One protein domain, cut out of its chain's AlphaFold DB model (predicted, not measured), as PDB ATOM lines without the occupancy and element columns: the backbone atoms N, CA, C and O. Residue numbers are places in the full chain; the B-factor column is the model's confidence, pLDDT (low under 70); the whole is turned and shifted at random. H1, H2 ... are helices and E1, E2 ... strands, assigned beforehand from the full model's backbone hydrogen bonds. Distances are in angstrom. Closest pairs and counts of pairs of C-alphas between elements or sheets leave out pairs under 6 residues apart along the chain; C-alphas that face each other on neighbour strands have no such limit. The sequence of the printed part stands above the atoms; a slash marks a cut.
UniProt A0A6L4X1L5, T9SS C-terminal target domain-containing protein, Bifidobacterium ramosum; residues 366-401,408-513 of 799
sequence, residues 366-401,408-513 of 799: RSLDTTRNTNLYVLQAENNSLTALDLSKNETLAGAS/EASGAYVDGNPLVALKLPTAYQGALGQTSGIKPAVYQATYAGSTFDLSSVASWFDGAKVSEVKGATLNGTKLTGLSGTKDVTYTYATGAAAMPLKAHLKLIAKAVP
ATOM      1  N   ARG A 366     -12.759 -40.316   6.863       94.94
ATOM      2  CA  ARG A 366     -13.841 -40.192   5.859       94.94
ATOM      3  C   ARG A 366     -14.837 -39.078   6.175       94.94
ATOM      4  O   ARG A 366     -15.507 -38.566   5.283       94.94
ATOM      5  N   SER A 367     -14.917 -38.717   7.447       95.94
ATOM      6  CA  SER A 367     -15.762 -37.668   8.003       95.94
ATOM      7  C   SER A 367     -15.072 -37.081   9.228       95.94
ATOM      8  O   SER A 367     -14.414 -37.818   9.966       95.94
ATOM      9  N   LEU A 368     -15.278 -35.791   9.470       98.00
ATOM     10  CA  LEU A 368     -14.854 -35.096  10.679       98.00
ATOM     11  C   LEU A 368     -15.987 -34.147  11.086       98.00
ATOM     12  O   LEU A 368     -16.403 -33.315  10.281       98.00
ATOM     13  N   ASP A 369     -16.512 -34.306  12.300       97.12
ATOM     14  CA  ASP A 369     -17.506 -33.396  12.874       97.12
ATOM     15  C   ASP A 369     -16.798 -32.428  13.825       97.12
ATOM     16  O   ASP A 369     -16.338 -32.826  14.894       97.12
ATOM     17  N   THR A 370     -16.702 -31.160  13.422       96.94
ATOM     18  CA  THR A 370     -16.135 -30.068  14.228       96.94
ATOM     19  C   THR A 370     -17.208 -29.139  14.800       96.94
ATOM     20  O   THR A 370     -16.887 -28.066  15.319       96.94
ATOM     21  N   THR A 371     -18.497 -29.492  14.707       95.25
ATOM     22  CA  THR A 371     -19.612 -28.568  14.996       95.25
ATOM     23  C   THR A 371     -19.712 -28.142  16.463       95.25
ATOM     24  O   THR A 371     -20.345 -27.127  16.759       95.25
ATOM     25  N   ARG A 372     -19.063 -28.878  17.376       96.94
ATOM     26  CA  ARG A 372     -18.944 -28.542  18.807       96.94
ATOM     27  C   ARG A 372     -17.656 -27.799  19.168       96.94
ATOM     28  O   ARG A 372     -17.557 -27.267  20.269       96.94
ATOM     29  N   ASN A 373     -16.686 -27.726  18.261       97.12
ATOM     30  CA  ASN A 373     -15.372 -27.121  18.487       97.12
ATOM     31  C   ASN A 373     -15.384 -25.666  17.991       97.12
ATOM     32  O   ASN A 373     -14.611 -25.262  17.121       97.12
ATOM     33  N   THR A 374     -16.322 -24.871  18.508       94.69
ATOM     34  CA  THR A 374     -16.618 -23.512  18.014       94.69
ATOM     35  C   THR A 374     -15.475 -22.514  18.213       94.69
ATOM     36  O   THR A 374     -15.532 -21.426  17.653       94.69
ATOM     37  N   ASN A 375     -14.453 -22.886  18.992       92.50
ATOM     38  CA  ASN A 375     -13.262 -22.090  19.294       92.50
ATOM     39  C   ASN A 375     -12.070 -22.359  18.349       92.50
ATOM     40  O   ASN A 375     -11.014 -21.748  18.529       92.50
ATOM     41  N   LEU A 376     -12.205 -23.263  17.364       92.06
ATOM     42  CA  LEU A 376     -11.142 -23.572  16.399       92.06
ATOM     43  C   LEU A 376     -10.749 -22.330  15.582       92.06
ATOM     44  O   LEU A 376     -11.584 -21.784  14.861       92.06
ATOM     45  N   TYR A 377      -9.487 -21.906  15.659       87.94
ATOM     46  CA  TYR A 377      -8.888 -20.894  14.775       87.94
ATOM     47  C   TYR A 377      -7.861 -21.495  13.797       87.94
ATOM     48  O   TYR A 377      -7.595 -20.884  12.761       87.94
ATOM     49  N   VAL A 378      -7.372 -22.717  14.053       90.25
ATOM     50  CA  VAL A 378      -6.605 -23.532  13.092       90.25
ATOM     51  C   VAL A 378      -7.228 -24.921  12.948       90.25
ATOM     52  O   VAL A 378      -7.462 -25.619  13.936       90.25
ATOM     53  N   LEU A 379      -7.433 -25.342  11.699       94.25
ATOM     54  CA  LEU A 379      -7.704 -26.727  11.318       94.25
ATOM     55  C   LEU A 379      -6.753 -27.135  10.186       94.25
ATOM     56  O   LEU A 379      -6.842 -26.576   9.097       94.25
ATOM     57  N   GLN A 380      -5.895 -28.128  10.408       94.50
ATOM     58  CA  GLN A 380      -5.159 -28.823   9.345       94.50
ATOM     59  C   GLN A 380      -5.737 -30.228   9.194       94.50
ATOM     60  O   GLN A 380      -5.753 -31.008  10.143       94.50
ATOM     61  N   ALA A 381      -6.281 -30.537   8.024       96.19
ATOM     62  CA  ALA A 381      -6.968 -31.788   7.716       96.19
ATOM     63  C   ALA A 381      -6.659 -32.278   6.291       96.19
ATOM     64  O   ALA A 381      -7.427 -33.050   5.709       96.19
ATOM     65  N   GLU A 382      -5.547 -31.826   5.707       94.06
ATOM     66  CA  GLU A 382      -5.092 -32.200   4.371       94.06
ATOM     67  C   GLU A 382      -4.903 -33.715   4.212       94.06
ATOM     68  O   GLU A 382      -4.724 -34.451   5.184       94.06
ATOM     69  N   ASN A 383      -4.914 -34.185   2.963       95.00
ATOM     70  CA  ASN A 383      -4.557 -35.555   2.578       95.00
ATOM     71  C   ASN A 383      -5.302 -36.636   3.384       95.00
ATOM     72  O   ASN A 383      -4.724 -37.627   3.826       95.00
ATOM     73  N   ASN A 384      -6.602 -36.423   3.574       97.62
ATOM     74  CA  ASN A 384      -7.532 -37.375   4.167       97.62
ATOM     75  C   ASN A 384      -8.506 -37.914   3.100       97.62
ATOM     76  O   ASN A 384      -8.331 -37.730   1.896       97.62
ATOM     77  N   SER A 385      -9.545 -38.633   3.529       96.56
ATOM     78  CA  SER A 385     -10.621 -39.144   2.671       96.56
ATOM     79  C   SER A 385     -11.951 -38.406   2.890       96.56
ATOM     80  O   SER A 385     -13.010 -38.988   2.640       96.56
ATOM     81  N   LEU A 386     -11.922 -37.153   3.366       96.75
ATOM     82  CA  LEU A 386     -13.128 -36.386   3.682       96.75
ATOM     83  C   LEU A 386     -13.928 -36.111   2.405       96.75
ATOM     84  O   LEU A 386     -13.451 -35.450   1.483       96.75
ATOM     85  N   THR A 387     -15.164 -36.606   2.355       95.75
ATOM     86  CA  THR A 387     -16.053 -36.408   1.200       95.75
ATOM     87  C   THR A 387     -16.879 -35.133   1.314       95.75
ATOM     88  O   THR A 387     -17.291 -34.565   0.306       95.75
ATOM     89  N   ALA A 388     -17.117 -34.661   2.536       95.56
ATOM     90  CA  ALA A 388     -17.738 -33.378   2.818       95.56
ATOM     91  C   ALA A 388     -17.321 -32.873   4.204       95.56
ATOM     92  O   ALA A 388     -16.959 -33.673   5.069       95.56
ATOM     93  N   LEU A 389     -17.393 -31.557   4.417       95.56
ATOM     94  CA  LEU A 389     -17.025 -30.921   5.684       95.56
ATOM     95  C   LEU A 389     -17.917 -29.700   5.970       95.56
ATOM     96  O   LEU A 389     -18.110 -28.848   5.098       95.56
ATOM     97  N   ASP A 390     -18.461 -29.618   7.188       94.88
ATOM     98  CA  ASP A 390     -19.246 -28.473   7.665       94.88
ATOM     99  C   ASP A 390     -18.473 -27.725   8.756       94.88
ATOM    100  O   ASP A 390     -18.384 -28.183   9.891       94.88
ATOM    101  N   LEU A 391     -17.937 -26.557   8.397       93.62
ATOM    102  CA  LEU A 391     -17.221 -25.642   9.288       93.62
ATOM    103  C   LEU A 391     -18.083 -24.445   9.721       93.62
ATOM    104  O   LEU A 391     -17.577 -23.490  10.305       93.62
ATOM    105  N   SER A 392     -19.396 -24.449   9.454       91.62
ATOM    106  CA  SER A 392     -20.275 -23.289   9.705       91.62
ATOM    107  C   SER A 392     -20.485 -22.918  11.175       91.62
ATOM    108  O   SER A 392     -21.180 -21.943  11.457       91.62
ATOM    109  N   LYS A 393     -19.919 -23.687  12.111       93.81
ATOM    110  CA  LYS A 393     -19.912 -23.403  13.555       93.81
ATOM    111  C   LYS A 393     -18.552 -22.948  14.080       93.81
ATOM    112  O   LYS A 393     -18.447 -22.563  15.238       93.81
ATOM    113  N   ASN A 394     -17.525 -22.962  13.239       92.25
ATOM    114  CA  ASN A 394     -16.146 -22.662  13.604       92.25
ATOM    115  C   ASN A 394     -15.818 -21.220  13.178       92.25
ATOM    116  O   ASN A 394     -14.954 -20.976  12.339       92.25
ATOM    117  N   GLU A 395     -16.583 -20.257  13.704       88.38
ATOM    118  CA  GLU A 395     -16.536 -18.846  13.283       88.38
ATOM    119  C   GLU A 395     -15.155 -18.206  13.501       88.38
ATOM    120  O   GLU A 395     -14.734 -17.361  12.714       88.38
ATOM    121  N   THR A 396     -14.398 -18.675  14.495       86.94
ATOM    122  CA  THR A 396     -13.016 -18.255  14.776       86.94
ATOM    123  C   THR A 396     -12.003 -18.616  13.680       86.94
ATOM    124  O   THR A 396     -10.966 -17.960  13.597       86.94
ATOM    125  N   LEU A 397     -12.305 -19.558  12.773       85.69
ATOM    126  CA  LEU A 397     -11.475 -19.829  11.585       85.69
ATOM    127  C   LEU A 397     -11.499 -18.670  10.568       85.69
ATOM    128  O   LEU A 397     -10.691 -18.640   9.644       85.69
ATOM    129  N   ALA A 398     -12.434 -17.720  10.699       72.31
ATOM    130  CA  ALA A 398     -12.671 -16.673   9.709       72.31
ATOM    131  C   ALA A 398     -11.545 -15.625   9.577       72.31
ATOM    132  O   ALA A 398     -11.636 -14.789   8.685       72.31
ATOM    133  N   GLY A 399     -10.504 -15.661  10.419       64.56
ATOM    134  CA  GLY A 399      -9.320 -14.789  10.315       64.56
ATOM    135  C   GLY A 399      -9.426 -13.427  11.018       64.56
ATOM    136  O   GLY A 399      -8.491 -12.631  10.965       64.56
ATOM    137  N   ALA A 400     -10.531 -13.141  11.710       50.88
ATOM    138  CA  ALA A 400     -10.761 -11.858  12.379       50.88
ATOM    139  C   ALA A 400     -10.176 -11.809  13.810       50.88
ATOM    140  O   ALA A 400     -10.899 -11.949  14.794       50.88
ATOM    141  N   SER A 401      -8.864 -11.575  13.940       48.81
ATOM    142  CA  SER A 401      -8.224 -11.247  15.229       48.81
ATOM    143  C   SER A 401      -6.965 -10.392  15.029       48.81
ATOM    144  O   SER A 401      -5.853 -10.912  14.976       48.81
ATOM    145  N   GLU A 408       1.016 -18.366  13.723       52.62
ATOM    146  CA  GLU A 408      -0.110 -19.293  13.530       52.62
ATOM    147  C   GLU A 408      -1.162 -18.691  12.591       52.62
ATOM    148  O   GLU A 408      -2.081 -17.980  13.004       52.62
ATOM    149  N   ALA A 409      -1.027 -18.980  11.295       58.09
ATOM    150  CA  ALA A 409      -1.985 -18.554  10.283       58.09
ATOM    151  C   ALA A 409      -3.371 -19.177  10.544       58.09
ATOM    152  O   ALA A 409      -3.547 -20.393  10.480       58.09
ATOM    153  N   SER A 410      -4.366 -18.334  10.831       71.94
ATOM    154  CA  SER A 410      -5.741 -18.783  11.074       71.94
ATOM    155  C   SER A 410      -6.412 -19.246   9.776       71.94
ATOM    156  O   SER A 410      -6.387 -18.539   8.762       71.94
ATOM    157  N   GLY A 411      -7.040 -20.421   9.800       84.75
ATOM    158  CA  GLY A 411      -7.686 -21.000   8.621       84.75
ATOM    159  C   GLY A 411      -7.912 -22.509   8.694       84.75
ATOM    160  O   GLY A 411      -7.627 -23.161   9.701       84.75
ATOM    161  N   ALA A 412      -8.443 -23.052   7.598       89.12
ATOM    162  CA  ALA A 412      -8.792 -24.456   7.429       89.12
ATOM    163  C   ALA A 412      -8.106 -25.045   6.191       89.12
ATOM    164  O   ALA A 412      -8.512 -24.818   5.051       89.12
ATOM    165  N   TYR A 413      -7.066 -25.834   6.411       90.50
ATOM    166  CA  TYR A 413      -6.295 -26.483   5.366       90.50
ATOM    167  C   TYR A 413      -6.901 -27.863   5.086       90.50
ATOM    168  O   TYR A 413      -6.969 -28.721   5.963       90.50
ATOM    169  N   VAL A 414      -7.438 -28.055   3.878       91.69
ATOM    170  CA  VAL A 414      -8.253 -29.238   3.522       91.69
ATOM    171  C   VAL A 414      -7.887 -29.844   2.160       91.69
ATOM    172  O   VAL A 414      -8.633 -30.664   1.619       91.69
ATOM    173  N   ASP A 415      -6.741 -29.455   1.598       90.12
ATOM    174  CA  ASP A 415      -6.246 -29.937   0.302       90.12
ATOM    175  C   ASP A 415      -6.071 -31.465   0.271       90.12
ATOM    176  O   ASP A 415      -5.917 -32.118   1.301       90.12
ATOM    177  N   GLY A 416      -6.143 -32.071  -0.915       91.44
ATOM    178  CA  GLY A 416      -5.992 -33.523  -1.083       91.44
ATOM    179  C   GLY A 416      -7.198 -34.365  -0.639       91.44
ATOM    180  O   GLY A 416      -7.221 -35.565  -0.894       91.44
ATOM    181  N   ASN A 417      -8.236 -33.764  -0.046       94.94
ATOM    182  CA  ASN A 417      -9.481 -34.463   0.286       94.94
ATOM    183  C   ASN A 417     -10.432 -34.577  -0.919       94.94
ATOM    184  O   ASN A 417     -10.561 -33.616  -1.680       94.94
ATOM    185  N   PRO A 418     -11.166 -35.692  -1.087       95.75
ATOM    186  CA  PRO A 418     -12.160 -35.877  -2.148       95.75
ATOM    187  C   PRO A 418     -13.490 -35.144  -1.863       95.75
ATOM    188  O   PRO A 418     -14.568 -35.744  -1.905       95.75
ATOM    189  N   LEU A 419     -13.423 -33.846  -1.554       95.19
ATOM    190  CA  LEU A 419     -14.580 -33.037  -1.165       95.19
ATOM    191  C   LEU A 419     -15.549 -32.819  -2.337       95.19
ATOM    192  O   LEU A 419     -15.196 -32.228  -3.359       95.19
ATOM    193  N   VAL A 420     -16.808 -33.216  -2.139       95.06
ATOM    194  CA  VAL A 420     -17.941 -32.856  -3.010       95.06
ATOM    195  C   VAL A 420     -18.693 -31.626  -2.489       95.06
ATOM    196  O   VAL A 420     -19.324 -30.914  -3.264       95.06
ATOM    197  N   ALA A 421     -18.605 -31.343  -1.186       94.56
ATOM    198  CA  ALA A 421     -19.193 -30.159  -0.571       94.56
ATOM    199  C   ALA A 421     -18.363 -29.657   0.614       94.56
ATOM    200  O   ALA A 421     -17.863 -30.435   1.426       94.56
ATOM    201  N   LEU A 422     -18.275 -28.334   0.737       93.81
ATOM    202  CA  LEU A 422     -17.667 -27.638   1.865       93.81
ATOM    203  C   LEU A 422     -18.580 -26.478   2.252       93.81
ATOM    204  O   LEU A 422     -19.058 -25.745   1.382       93.81
ATOM    205  N   LYS A 423     -18.821 -26.312   3.549       92.44
ATOM    206  CA  LYS A 423     -19.648 -25.238   4.098       92.44
ATOM    207  C   LYS A 423     -18.816 -24.446   5.102       92.44
ATOM    208  O   LYS A 423     -18.322 -25.016   6.069       92.44
ATOM    209  N   LEU A 424     -18.638 -23.153   4.848       90.62
ATOM    210  CA  LEU A 424     -17.795 -22.259   5.647       90.62
ATOM    211  C   LEU A 424     -18.640 -21.310   6.517       90.62
ATOM    212  O   LEU A 424     -19.831 -21.127   6.243       90.62
ATOM    213  N   PRO A 425     -18.043 -20.680   7.546       88.12
ATOM    214  CA  PRO A 425     -18.611 -19.504   8.203       88.12
ATOM    215  C   PRO A 425     -18.942 -18.385   7.202       88.12
ATOM    216  O   PRO A 425     -18.221 -18.166   6.230       88.12
ATOM    217  N   THR A 426     -20.008 -17.623   7.455       80.88
ATOM    218  CA  THR A 426     -20.487 -16.564   6.542       80.88
ATOM    219  C   THR A 426     -19.465 -15.441   6.325       80.88
ATOM    220  O   THR A 426     -19.396 -14.870   5.241       80.88
ATOM    221  N   ALA A 427     -18.663 -15.132   7.346       77.56
ATOM    222  CA  ALA A 427     -17.652 -14.072   7.321       77.56
ATOM    223  C   ALA A 427     -16.230 -14.586   7.017       77.56
ATOM    224  O   ALA A 427     -15.258 -13.902   7.321       77.56
ATOM    225  N   TYR A 428     -16.086 -15.800   6.474       81.75
ATOM    226  CA  TYR A 428     -14.790 -16.467   6.357       81.75
ATOM    227  C   TYR A 428     -13.804 -15.745   5.418       81.75
ATOM    228  O   TYR A 428     -14.063 -15.615   4.220       81.75
ATOM    229  N   GLN A 429     -12.656 -15.330   5.966       75.19
ATOM    230  CA  GLN A 429     -11.529 -14.716   5.245       75.19
ATOM    231  C   GLN A 429     -10.187 -15.444   5.483       75.19
ATOM    232  O   GLN A 429      -9.166 -15.015   4.951       75.19
ATOM    233  N   GLY A 430     -10.175 -16.532   6.267       69.75
ATOM    234  CA  GLY A 430      -8.971 -17.314   6.573       69.75
ATOM    235  C   GLY A 430      -8.391 -18.064   5.364       69.75
ATOM    236  O   GLY A 430      -8.989 -18.119   4.288       69.75
ATOM    237  N   ALA A 431      -7.223 -18.685   5.536       70.19
ATOM    238  CA  ALA A 431      -6.613 -19.504   4.484       70.19
ATOM    239  C   ALA A 431      -7.428 -20.785   4.200       70.19
ATOM    240  O   ALA A 431      -8.034 -21.353   5.109       70.19
ATOM    241  N   LEU A 432      -7.433 -21.260   2.948       71.25
ATOM    242  CA  LEU A 432      -7.993 -22.563   2.549       71.25
ATOM    243  C   LEU A 432      -6.950 -23.341   1.749       71.25
ATOM    244  O   LEU A 432      -6.907 -23.236   0.523       71.25
ATOM    245  N   GLY A 433      -6.114 -24.096   2.462       61.75
ATOM    246  CA  GLY A 433      -4.937 -24.749   1.889       61.75
ATOM    247  C   GLY A 433      -3.705 -23.837   1.856       61.75
ATOM    248  O   GLY A 433      -3.773 -22.647   2.166       61.75
ATOM    249  N   GLN A 434      -2.551 -24.405   1.493       57.41
ATOM    250  CA  GLN A 434      -1.265 -23.679   1.474       57.41
ATOM    251  C   GLN A 434      -1.106 -22.738   0.264       57.41
ATOM    252  O   GLN A 434      -0.155 -21.967   0.177       57.41
ATOM    253  N   THR A 435      -2.036 -22.795  -0.687       52.81
ATOM    254  CA  THR A 435      -2.101 -21.898  -1.847       52.81
ATOM    255  C   THR A 435      -3.503 -21.329  -1.977       52.81
ATOM    256  O   THR A 435      -4.449 -21.950  -1.508       52.81
ATOM    257  N   SER A 436      -3.665 -20.204  -2.675       56.78
ATOM    258  CA  SER A 436      -4.969 -19.573  -2.907       56.78
ATOM    259  C   SER A 436      -5.964 -20.491  -3.642       56.78
ATOM    260  O   SER A 436      -6.034 -20.486  -4.872       56.78
ATOM    261  N   GLY A 437      -6.762 -21.245  -2.882       62.00
ATOM    262  CA  GLY A 437      -7.852 -22.087  -3.371       62.00
ATOM    263  C   GLY A 437      -7.633 -23.590  -3.161       62.00
ATOM    264  O   GLY A 437      -6.524 -24.105  -3.289       62.00
ATOM    265  N   ILE A 438      -8.746 -24.282  -2.900       72.06
ATOM    266  CA  ILE A 438      -8.803 -25.706  -2.544       72.06
ATOM    267  C   ILE A 438      -8.439 -26.588  -3.747       72.06
ATOM    268  O   ILE A 438      -8.991 -26.422  -4.840       72.06
ATOM    269  N   LYS A 439      -7.588 -27.592  -3.519       78.88
ATOM    270  CA  LYS A 439      -7.216 -28.651  -4.472       78.88
ATOM    271  C   LYS A 439      -7.794 -30.000  -4.018       78.88
ATOM    272  O   LYS A 439      -7.081 -30.784  -3.385       78.88
ATOM    273  N   PRO A 440      -9.078 -30.293  -4.296       79.38
ATOM    274  CA  PRO A 440      -9.675 -31.554  -3.884       79.38
ATOM    275  C   PRO A 440      -9.162 -32.723  -4.734       79.38
ATOM    276  O   PRO A 440      -8.880 -32.580  -5.925       79.38
ATOM    277  N   ALA A 441      -9.082 -33.900  -4.119       91.06
ATOM    278  CA  ALA A 441      -8.858 -35.159  -4.821       91.06
ATOM    279  C   ALA A 441     -10.132 -35.637  -5.545       91.06
ATOM    280  O   ALA A 441     -11.227 -35.107  -5.360       91.06
ATOM    281  N   VAL A 442      -9.999 -36.678  -6.371       94.62
ATOM    282  CA  VAL A 442     -11.132 -37.234  -7.126       94.62
ATOM    283  C   VAL A 442     -11.987 -38.133  -6.233       94.62
ATOM    284  O   VAL A 442     -11.557 -39.222  -5.843       94.62
ATOM    285  N   TYR A 443     -13.228 -37.729  -5.965       95.38
ATOM    286  CA  TYR A 443     -14.206 -38.576  -5.284       95.38
ATOM    287  C   TYR A 443     -14.672 -39.712  -6.200       95.38
ATOM    288  O   TYR A 443     -15.196 -39.466  -7.284       95.38
ATOM    289  N   GLN A 444     -14.508 -40.968  -5.779       95.25
ATOM    290  CA  GLN A 444     -14.934 -42.132  -6.563       95.25
ATOM    291  C   GLN A 444     -16.185 -42.770  -5.960       95.25
ATOM    292  O   GLN A 444     -16.198 -43.123  -4.781       95.25
ATOM    293  N   ALA A 445     -17.221 -42.966  -6.776       93.88
ATOM    294  CA  ALA A 445     -18.466 -43.605  -6.354       93.88
ATOM    295  C   ALA A 445     -19.102 -44.436  -7.473       93.88
ATOM    296  O   ALA A 445     -18.876 -44.201  -8.661       93.88
ATOM    297  N   THR A 446     -19.942 -45.401  -7.097       92.06
ATOM    298  CA  THR A 446     -20.774 -46.160  -8.042       92.06
ATOM    299  C   THR A 446     -22.218 -45.670  -8.015       92.06
ATOM    300  O   THR A 446     -22.746 -45.407  -6.937       92.06
ATOM    301  N   TYR A 447     -22.886 -45.628  -9.167       90.44
ATOM    302  CA  TYR A 447     -24.296 -45.235  -9.291       90.44
ATOM    303  C   TYR A 447     -25.100 -46.279 -10.075       90.44
ATOM    304  O   TYR A 447     -24.529 -47.045 -10.845       90.44
ATOM    305  N   ALA A 448     -26.420 -46.325  -9.891       85.06
ATOM    306  CA  ALA A 448     -27.316 -47.223 -10.625       85.06
ATOM    307  C   ALA A 448     -28.340 -46.421 -11.444       85.06
ATOM    308  O   ALA A 448     -28.743 -45.329 -11.045       85.06
ATOM    309  N   GLY A 449     -28.770 -46.961 -12.587       86.44
ATOM    310  CA  GLY A 449     -29.622 -46.228 -13.526       86.44
ATOM    311  C   GLY A 449     -28.856 -45.088 -14.204       86.44
ATOM    312  O   GLY A 449     -27.731 -45.288 -14.651       86.44
ATOM    313  N   SER A 450     -29.461 -43.901 -14.281       90.75
ATOM    314  CA  SER A 450     -28.913 -42.719 -14.971       90.75
ATOM    315  C   SER A 450     -28.660 -41.514 -14.052       90.75
ATOM    316  O   SER A 450     -28.430 -40.402 -14.542       90.75
ATOM    317  N   THR A 451     -28.711 -41.713 -12.727       93.94
ATOM    318  CA  THR A 451     -28.633 -40.628 -11.734       93.94
ATOM    319  C   THR A 451     -27.767 -40.961 -10.516       93.94
ATOM    320  O   THR A 451     -27.743 -42.107 -10.074       93.94
ATOM    321  N   PHE A 452     -27.139 -39.946  -9.920       96.12
ATOM    322  CA  PHE A 452     -26.424 -40.020  -8.640       96.12
ATOM    323  C   PHE A 452     -26.835 -38.840  -7.749       96.12
ATOM    324  O   PHE A 452     -26.820 -37.701  -8.209       96.12
ATOM    325  N   ASP A 453     -27.227 -39.099  -6.499       96.19
ATOM    326  CA  ASP A 453     -27.735 -38.067  -5.585       96.19
ATOM    327  C   ASP A 453     -26.636 -37.577  -4.637       96.19
ATOM    328  O   ASP A 453     -26.151 -38.335  -3.795       96.19
ATOM    329  N   LEU A 454     -26.241 -36.309  -4.756       95.81
ATOM    330  CA  LEU A 454     -25.176 -35.720  -3.940       95.81
ATOM    331  C   LEU A 454     -25.585 -35.569  -2.465       95.81
ATOM    332  O   LEU A 454     -24.713 -35.583  -1.594       95.81
ATOM    333  N   SER A 455     -26.891 -35.552  -2.158       95.50
ATOM    334  CA  SER A 455     -27.374 -35.555  -0.769       95.50
ATOM    335  C   SER A 455     -27.079 -36.866  -0.026       95.50
ATOM    336  O   SER A 455     -27.058 -36.893   1.203       95.50
ATOM    337  N   SER A 456     -26.775 -37.949  -0.756       93.50
ATOM    338  CA  SER A 456     -26.308 -39.212  -0.165       93.50
ATOM    339  C   SER A 456     -24.855 -39.165   0.328       93.50
ATOM    340  O   SER A 456     -24.460 -40.021   1.116       93.50
ATOM    341  N   VAL A 457     -24.071 -38.169  -0.108       92.69
ATOM    342  CA  VAL A 457     -22.681 -37.946   0.333       92.69
ATOM    343  C   VAL A 457     -22.621 -36.913   1.459       92.69
ATOM    344  O   VAL A 457     -21.851 -37.070   2.403       92.69
ATOM    345  N   ALA A 458     -23.462 -35.879   1.384       92.19
ATOM    346  CA  ALA A 458     -23.674 -34.911   2.454       92.19
ATOM    347  C   ALA A 458     -25.168 -34.598   2.563       92.19
ATOM    348  O   ALA A 458     -25.738 -33.998   1.658       92.19
ATOM    349  N   SER A 459     -25.809 -34.948   3.678       94.50
ATOM    350  CA  SER A 459     -27.258 -34.736   3.869       94.50
ATOM    351  C   SER A 459     -27.687 -33.264   3.797       94.50
ATOM    352  O   SER A 459     -28.845 -32.968   3.516       94.50
ATOM    353  N   TRP A 460     -26.746 -32.344   4.016       94.00
ATOM    354  CA  TRP A 460     -26.896 -30.892   3.903       94.00
ATOM    355  C   TRP A 460     -26.490 -30.322   2.527       94.00
ATOM    356  O   TRP A 460     -26.390 -29.103   2.388       94.00
ATOM    357  N   PHE A 461     -26.235 -31.167   1.519       95.94
ATOM    358  CA  PHE A 461     -25.859 -30.737   0.169       95.94
ATOM    359  C   PHE A 461     -26.948 -29.866  -0.471       95.94
ATOM    360  O   PHE A 461     -28.071 -30.321  -0.697       95.94
ATOM    361  N   ASP A 462     -26.592 -28.635  -0.829       95.06
ATOM    362  CA  ASP A 462     -27.493 -27.685  -1.474       95.06
ATOM    363  C   ASP A 462     -27.175 -27.570  -2.971       95.06
ATOM    364  O   ASP A 462     -26.168 -26.987  -3.377       95.06
ATOM    365  N   GLY A 463     -28.063 -28.113  -3.806       95.38
ATOM    366  CA  GLY A 463     -27.939 -28.048  -5.263       95.38
ATOM    367  C   GLY A 463     -28.011 -26.631  -5.842       95.38
ATOM    368  O   GLY A 463     -27.460 -26.397  -6.915       95.38
ATOM    369  N   ALA A 464     -28.617 -25.668  -5.135       95.50
ATOM    370  CA  ALA A 464     -28.675 -24.274  -5.581       95.50
ATOM    371  C   ALA A 464     -27.311 -23.561  -5.500       95.50
ATOM    372  O   ALA A 464     -27.131 -22.505  -6.103       95.50
ATOM    373  N   LYS A 465     -26.337 -24.146  -4.790       94.81
ATOM    374  CA  LYS A 465     -24.959 -23.643  -4.678       94.81
ATOM    375  C   LYS A 465     -24.025 -24.155  -5.772       94.81
ATOM    376  O   LYS A 465     -22.848 -23.794  -5.769       94.81
ATOM    377  N   VAL A 466     -24.514 -24.995  -6.684       96.12
ATOM    378  CA  VAL A 466     -23.704 -25.611  -7.737       96.12
ATOM    379  C   VAL A 466     -23.760 -24.795  -9.030       96.12
ATOM    380  O   VAL A 466     -24.832 -24.440  -9.516       96.12
ATOM    381  N   SER A 467     -22.601 -24.573  -9.641       95.31
ATOM    382  CA  SER A 467     -22.434 -23.975 -10.966       95.31
ATOM    383  C   SER A 467     -21.405 -24.752 -11.804       95.31
ATOM    384  O   SER A 467     -20.784 -25.707 -11.336       95.31
ATOM    385  N   GLU A 468     -21.246 -24.372 -13.076       95.75
ATOM    386  CA  GLU A 468     -20.192 -24.883 -13.979       95.75
ATOM    387  C   GLU A 468     -20.150 -26.416 -14.171       95.75
ATOM    388  O   GLU A 468     -19.098 -26.979 -14.478       95.75
ATOM    389  N   VAL A 469     -21.292 -27.100 -14.021       97.19
ATOM    390  CA  VAL A 469     -21.387 -28.568 -14.110       97.19
ATOM    391  C   VAL A 469     -20.955 -29.081 -15.490       97.19
ATOM    392  O   VAL A 469     -21.466 -28.646 -16.523       97.19
ATOM    393  N   LYS A 470     -20.042 -30.057 -15.505       97.06
ATOM    394  CA  LYS A 470     -19.558 -30.767 -16.699       97.06
ATOM    395  C   LYS A 470     -19.661 -32.276 -16.496       97.06
ATOM    396  O   LYS A 470     -19.519 -32.768 -15.384       97.06
ATOM    397  N   GLY A 471     -19.897 -33.018 -17.580       94.50
ATOM    398  CA  GLY A 471     -19.989 -34.489 -17.572       94.50
ATOM    399  C   GLY A 471     -21.357 -35.068 -17.172       94.50
ATOM    400  O   GLY A 471     -21.600 -36.253 -17.415       94.50
ATOM    401  N   ALA A 472     -22.255 -34.245 -16.623       96.31
ATOM    402  CA  ALA A 472     -23.621 -34.590 -16.217       96.31
ATOM    403  C   ALA A 472     -24.533 -33.343 -16.226       96.31
ATOM    404  O   ALA A 472     -24.040 -32.224 -16.356       96.31
ATOM    405  N   THR A 473     -25.839 -33.530 -16.017       96.44
ATOM    406  CA  THR A 473     -26.811 -32.440 -15.796       96.44
ATOM    407  C   THR A 473     -27.316 -32.481 -14.355       96.44
ATOM    408  O   THR A 473     -27.828 -33.514 -13.928       96.44
ATOM    409  N   LEU A 474     -27.219 -31.385 -13.600       97.19
ATOM    410  CA  LEU A 474     -27.760 -31.316 -12.237       97.19
ATOM    411  C   LEU A 474     -29.259 -30.967 -12.242       97.19
ATOM    412  O   LEU A 474     -29.681 -30.043 -12.932       97.19
ATOM    413  N   ASN A 475     -30.051 -31.682 -11.442       96.38
ATOM    414  CA  ASN A 475     -31.449 -31.376 -11.144       96.38
ATOM    415  C   ASN A 475     -31.695 -31.551  -9.634       96.38
ATOM    416  O   ASN A 475     -31.648 -32.670  -9.115       96.38
ATOM    417  N   GLY A 476     -31.904 -30.444  -8.917       96.31
ATOM    418  CA  GLY A 476     -31.884 -30.439  -7.452       96.31
ATOM    419  C   GLY A 476     -30.522 -30.911  -6.932       96.31
ATOM    420  O   GLY A 476     -29.490 -30.371  -7.314       96.31
ATOM    421  N   THR A 477     -30.507 -31.954  -6.102       96.81
ATOM    422  CA  THR A 477     -29.278 -32.601  -5.603       96.81
ATOM    423  C   THR A 477     -28.758 -33.720  -6.518       96.81
ATOM    424  O   THR A 477     -27.706 -34.302  -6.250       96.81
ATOM    425  N   LYS A 478     -29.479 -34.058  -7.596       97.50
ATOM    426  CA  LYS A 478     -29.211 -35.240  -8.425       97.50
ATOM    427  C   LYS A 478     -28.458 -34.880  -9.693       97.50
ATOM    428  O   LYS A 478     -28.957 -34.137 -10.535       97.50
ATOM    429  N   LEU A 479     -27.286 -35.477  -9.873       97.25
ATOM    430  CA  LEU A 479     -26.635 -35.574 -11.172       97.25
ATOM    431  C   LEU A 479     -27.431 -36.559 -12.032       97.25
ATOM    432  O   LEU A 479     -27.787 -37.641 -11.572       97.25
ATOM    433  N   THR A 480     -27.726 -36.179 -13.269       95.56
ATOM    434  CA  THR A 480     -28.576 -36.901 -14.222       95.56
ATOM    435  C   THR A 480     -27.909 -36.967 -15.600       95.56
ATOM    436  O   THR A 480     -26.901 -36.297 -15.845       95.56
ATOM    437  N   GLY A 481     -28.439 -37.800 -16.501       90.50
ATOM    438  CA  GLY A 481     -27.829 -38.038 -17.818       90.50
ATOM    439  C   GLY A 481     -26.556 -38.893 -17.755       90.50
ATOM    440  O   GLY A 481     -25.744 -38.874 -18.680       90.50
ATOM    441  N   LEU A 482     -26.362 -39.629 -16.657       92.50
ATOM    442  CA  LEU A 482     -25.197 -40.484 -16.459       92.50
ATOM    443  C   LEU A 482     -25.328 -41.782 -17.273       92.50
ATOM    444  O   LEU A 482     -26.396 -42.393 -17.328       92.50
ATOM    445  N   SER A 483     -24.226 -42.207 -17.890       88.75
ATOM    446  CA  SER A 483     -24.098 -43.492 -18.584       88.75
ATOM    447  C   SER A 483     -22.633 -43.944 -18.618       88.75
ATOM    448  O   SER A 483     -21.735 -43.140 -18.873       88.75
ATOM    449  N   GLY A 484     -22.372 -45.226 -18.338       89.00
ATOM    450  CA  GLY A 484     -21.005 -45.752 -18.216       89.00
ATOM    451  C   GLY A 484     -20.192 -45.076 -17.101       89.00
ATOM    452  O   GLY A 484     -20.748 -44.573 -16.123       89.00
ATOM    453  N   THR A 485     -18.868 -45.054 -17.232       93.44
ATOM    454  CA  THR A 485     -18.014 -44.249 -16.344       93.44
ATOM    455  C   THR A 485     -18.050 -42.785 -16.784       93.44
ATOM    456  O   THR A 485     -17.839 -42.488 -17.961       93.44
ATOM    457  N   LYS A 486     -18.308 -41.874 -15.844       94.50
ATOM    458  CA  LYS A 486     -18.358 -40.424 -16.057       94.50
ATOM    459  C   LYS A 486     -17.405 -39.712 -15.107       94.50
ATOM    460  O   LYS A 486     -17.520 -39.859 -13.893       94.50
ATOM    461  N   ASP A 487     -16.532 -38.887 -15.664       96.25
ATOM    462  CA  ASP A 487     -15.871 -37.815 -14.927       96.25
ATOM    463  C   ASP A 487     -16.810 -36.602 -14.909       96.25
ATOM    464  O   ASP A 487     -17.217 -36.099 -15.959       96.25
ATOM    465  N   VAL A 488     -17.195 -36.175 -13.708       96.94
ATOM    466  CA  VAL A 488     -18.089 -35.043 -13.454       96.94
ATOM    467  C   VAL A 488     -17.322 -34.001 -12.654       96.94
ATOM    468  O   VAL A 488     -16.714 -34.324 -11.636       96.94
ATOM    469  N   THR A 489     -17.370 -32.748 -13.088       96.81
ATOM    470  CA  THR A 489     -16.804 -31.619 -12.337       96.81
ATOM    471  C   THR A 489     -17.844 -30.526 -12.169       96.81
ATOM    472  O   THR A 489     -18.730 -30.377 -13.010       96.81
ATOM    473  N   TYR A 490     -17.770 -29.790 -11.063       96.19
ATOM    474  CA  TYR A 490     -18.605 -28.616 -10.816       96.19
ATOM    475  C   TYR A 490     -17.960 -27.677  -9.799       96.19
ATOM    476  O   TYR A 490     -17.079 -28.065  -9.031       96.19
ATOM    477  N   THR A 491     -18.446 -26.444  -9.778       94.44
ATOM    478  CA  THR A 491     -18.058 -25.414  -8.819       94.44
ATOM    479  C   THR A 491     -19.157 -25.305  -7.758       94.44
ATOM    480  O   THR A 491     -20.336 -25.228  -8.089       94.44
ATOM    481  N   TYR A 492     -18.797 -25.357  -6.474       93.62
ATOM    482  CA  TYR A 492     -19.713 -25.333  -5.329       93.62
ATOM    483  C   TYR A 492     -19.454 -24.090  -4.471       93.62
ATOM    484  O   TYR A 492     -18.346 -23.893  -3.960       93.62
ATOM    485  N   ALA A 493     -20.469 -23.248  -4.294       91.56
ATOM    486  CA  ALA A 493     -20.381 -22.063  -3.452       91.56
ATOM    487  C   ALA A 493     -20.323 -22.458  -1.966       91.56
ATOM    488  O   ALA A 493     -21.261 -23.025  -1.409       91.56
ATOM    489  N   THR A 494     -19.224 -22.124  -1.295       88.56
ATOM    490  CA  THR A 494     -18.954 -22.516   0.102       88.56
ATOM    491  C   THR A 494     -19.675 -21.653   1.143       88.56
ATOM    492  O   THR A 494     -19.781 -22.042   2.306       88.56
ATOM    493  N   GLY A 495     -20.184 -20.489   0.726       79.06
ATOM    494  CA  GLY A 495     -20.696 -19.417   1.587       79.06
ATOM    495  C   GLY A 495     -19.790 -18.182   1.591       79.06
ATOM    496  O   GLY A 495     -20.295 -17.068   1.696       79.06
ATOM    497  N   ALA A 496     -18.484 -18.360   1.367       72.06
ATOM    498  CA  ALA A 496     -17.532 -17.268   1.182       72.06
ATOM    499  C   ALA A 496     -17.459 -16.876  -0.305       72.06
ATOM    500  O   ALA A 496     -17.083 -17.687  -1.155       72.06
ATOM    501  N   ALA A 497     -17.813 -15.629  -0.632       60.06
ATOM    502  CA  ALA A 497     -18.042 -15.181  -2.013       60.06
ATOM    503  C   ALA A 497     -16.825 -15.305  -2.959       60.06
ATOM    504  O   ALA A 497     -17.006 -15.373  -4.172       60.06
ATOM    505  N   ALA A 498     -15.604 -15.356  -2.418       70.38
ATOM    506  CA  ALA A 498     -14.358 -15.445  -3.185       70.38
ATOM    507  C   ALA A 498     -13.730 -16.857  -3.227       70.38
ATOM    508  O   ALA A 498     -12.687 -17.033  -3.852       70.38
ATOM    509  N   MET A 499     -14.317 -17.859  -2.558       78.75
ATOM    510  CA  MET A 499     -13.655 -19.150  -2.292       78.75
ATOM    511  C   MET A 499     -14.537 -20.372  -2.622       78.75
ATOM    512  O   MET A 499     -14.923 -21.120  -1.719       78.75
ATOM    513  N   PRO A 500     -14.898 -20.606  -3.898       86.88
ATOM    514  CA  PRO A 500     -15.680 -21.776  -4.283       86.88
ATOM    515  C   PRO A 500     -14.834 -23.063  -4.329       86.88
ATOM    516  O   PRO A 500     -13.667 -23.052  -4.722       86.88
ATOM    517  N   LEU A 501     -15.452 -24.196  -3.993       91.12
ATOM    518  CA  LEU A 501     -14.865 -25.536  -4.110       91.12
ATOM    519  C   LEU A 501     -15.044 -26.063  -5.543       91.12
ATOM    520  O   LEU A 501     -16.162 -26.085  -6.049       91.12
ATOM    521  N   LYS A 502     -13.975 -26.544  -6.187       92.06
ATOM    522  CA  LYS A 502     -14.035 -27.177  -7.520       92.06
ATOM    523  C   LYS A 502     -14.056 -28.702  -7.401       92.06
ATOM    524  O   LYS A 502     -13.013 -29.340  -7.488       92.06
ATOM    525  N   ALA A 503     -15.230 -29.280  -7.172       94.88
ATOM    526  CA  ALA A 503     -15.383 -30.720  -6.977       94.88
ATOM    527  C   ALA A 503     -15.093 -31.514  -8.267       94.88
ATOM    528  O   ALA A 503     -15.523 -31.132  -9.360       94.88
ATOM    529  N   HIS A 504     -14.423 -32.666  -8.130       95.50
ATOM    530  CA  HIS A 504     -14.221 -33.650  -9.202       95.50
ATOM    531  C   HIS A 504     -14.636 -35.038  -8.712       95.50
ATOM    532  O   HIS A 504     -14.104 -35.569  -7.738       95.50
ATOM    533  N   LEU A 505     -15.619 -35.618  -9.394       96.81
ATOM    534  CA  LEU A 505     -16.181 -36.929  -9.119       96.81
ATOM    535  C   LEU A 505     -15.921 -37.866 -10.303       96.81
ATOM    536  O   LEU A 505     -16.131 -37.495 -11.457       96.81
ATOM    537  N   LYS A 506     -15.560 -39.114 -10.016       97.00
ATOM    538  CA  LYS A 506     -15.504 -40.214 -10.979       97.00
ATOM    539  C   LYS A 506     -16.598 -41.219 -10.642       97.00
ATOM    540  O   LYS A 506     -16.472 -42.026  -9.720       97.00
ATOM    541  N   LEU A 507     -17.696 -41.133 -11.386       96.19
ATOM    542  CA  LEU A 507     -18.904 -41.925 -11.189       96.19
ATOM    543  C   LEU A 507     -18.882 -43.155 -12.098       96.19
ATOM    544  O   LEU A 507     -18.802 -43.038 -13.320       96.19
ATOM    545  N   ILE A 508     -18.974 -44.344 -11.511       94.44
ATOM    546  CA  ILE A 508     -18.881 -45.627 -12.216       94.44
ATOM    547  C   ILE A 508     -20.271 -46.271 -12.283       94.44
ATOM    548  O   ILE A 508     -20.900 -46.513 -11.251       94.44
ATOM    549  N   ALA A 509     -20.760 -46.562 -13.491       89.56
ATOM    550  CA  ALA A 509     -22.048 -47.231 -13.663       89.56
ATOM    551  C   ALA A 509     -22.023 -48.645 -13.066       89.56
ATOM    552  O   ALA A 509     -21.245 -49.505 -13.482       89.56
ATOM    553  N   LYS A 510     -22.934 -48.908 -12.132       82.81
ATOM    554  CA  LYS A 510     -23.292 -50.251 -11.689       82.81
ATOM    555  C   LYS A 510     -24.120 -50.900 -12.796       82.81
ATOM    556  O   LYS A 510     -25.135 -50.340 -13.210       82.81
ATOM    557  N   ALA A 511     -23.683 -52.063 -13.276       71.88
ATOM    558  CA  ALA A 511     -24.378 -52.783 -14.339       71.88
ATOM    559  C   ALA A 511     -25.847 -53.043 -13.960       71.88
ATOM    560  O   ALA A 511     -26.132 -53.535 -12.864       71.88
ATOM    561  N   VAL A 512     -26.767 -52.706 -14.867       63.94
ATOM    562  CA  VAL A 512     -28.183 -53.064 -14.733       63.94
ATOM    563  C   VAL A 512     -28.302 -54.575 -14.966       63.94
ATOM    564  O   VAL A 512     -27.748 -55.055 -15.956       63.94
ATOM    565  N   PRO A 513     -28.973 -55.342 -14.085       65.75
ATOM    566  CA  PRO A 513     -29.231 -56.755 -14.336       65.75
ATOM    567  C   PRO A 513     -30.117 -56.918 -15.571       65.75
ATOM    568  O   PRO A 513     -31.161 -56.274 -15.663       65.75
TER     569      PRO A 513
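Overview. This is residues 366 to 401 and 408 to 513 of the 799 residues of the protein "T9SS C-terminal target domain-containing protein" of Bifidobacterium ramosum (UniProt A0A6L4X1L5). With little regular structure, this rod has two stacked turns of chain, E1 beside E3 and E2 beside E4, at one end, and a strongly twisted mixed sheet, order E5 E10 E9 E6, toward the other. The 142 printed residues are mostly strand by class, with ten named strands and one helix holding only 48. The whole is compact, radius of gyration of the C-alphas 15.5 A, and spans 56 by 27 by 25 A.

Along the chain. Find E1, residues 378 to 380, from (-6.605, -23.532, 13.092); then E2, 388 to 390, H1, 395 to 398, E3, 411 to 413, E4, 421 to 423, E5, 443 to 447, E6, 466 to 470, E7, 473 to 475, E8, 478 to 480, and E9, 486 to 492. E10, 501 to 509, runs 24.8 A to C-alpha 509 at (-22.048, -47.231, -13.663).

Arrangement. Look at E1 and parallel E3: N 379 and O 411 are 3.0 A apart, within hydrogen-bond range. In hairpin E9 and E10, N 488 and O 505 are 2.8 A apart. H1 is too short for any O i to N i+4 pair.

Size, cuts and confidence. Residues 402 to 407 are cut out, leaving 11.6 A between C-alphas 401 and 408. Links E4 to E5 and E5 to E6 are long; pLDDT is under 70 at 14 residues.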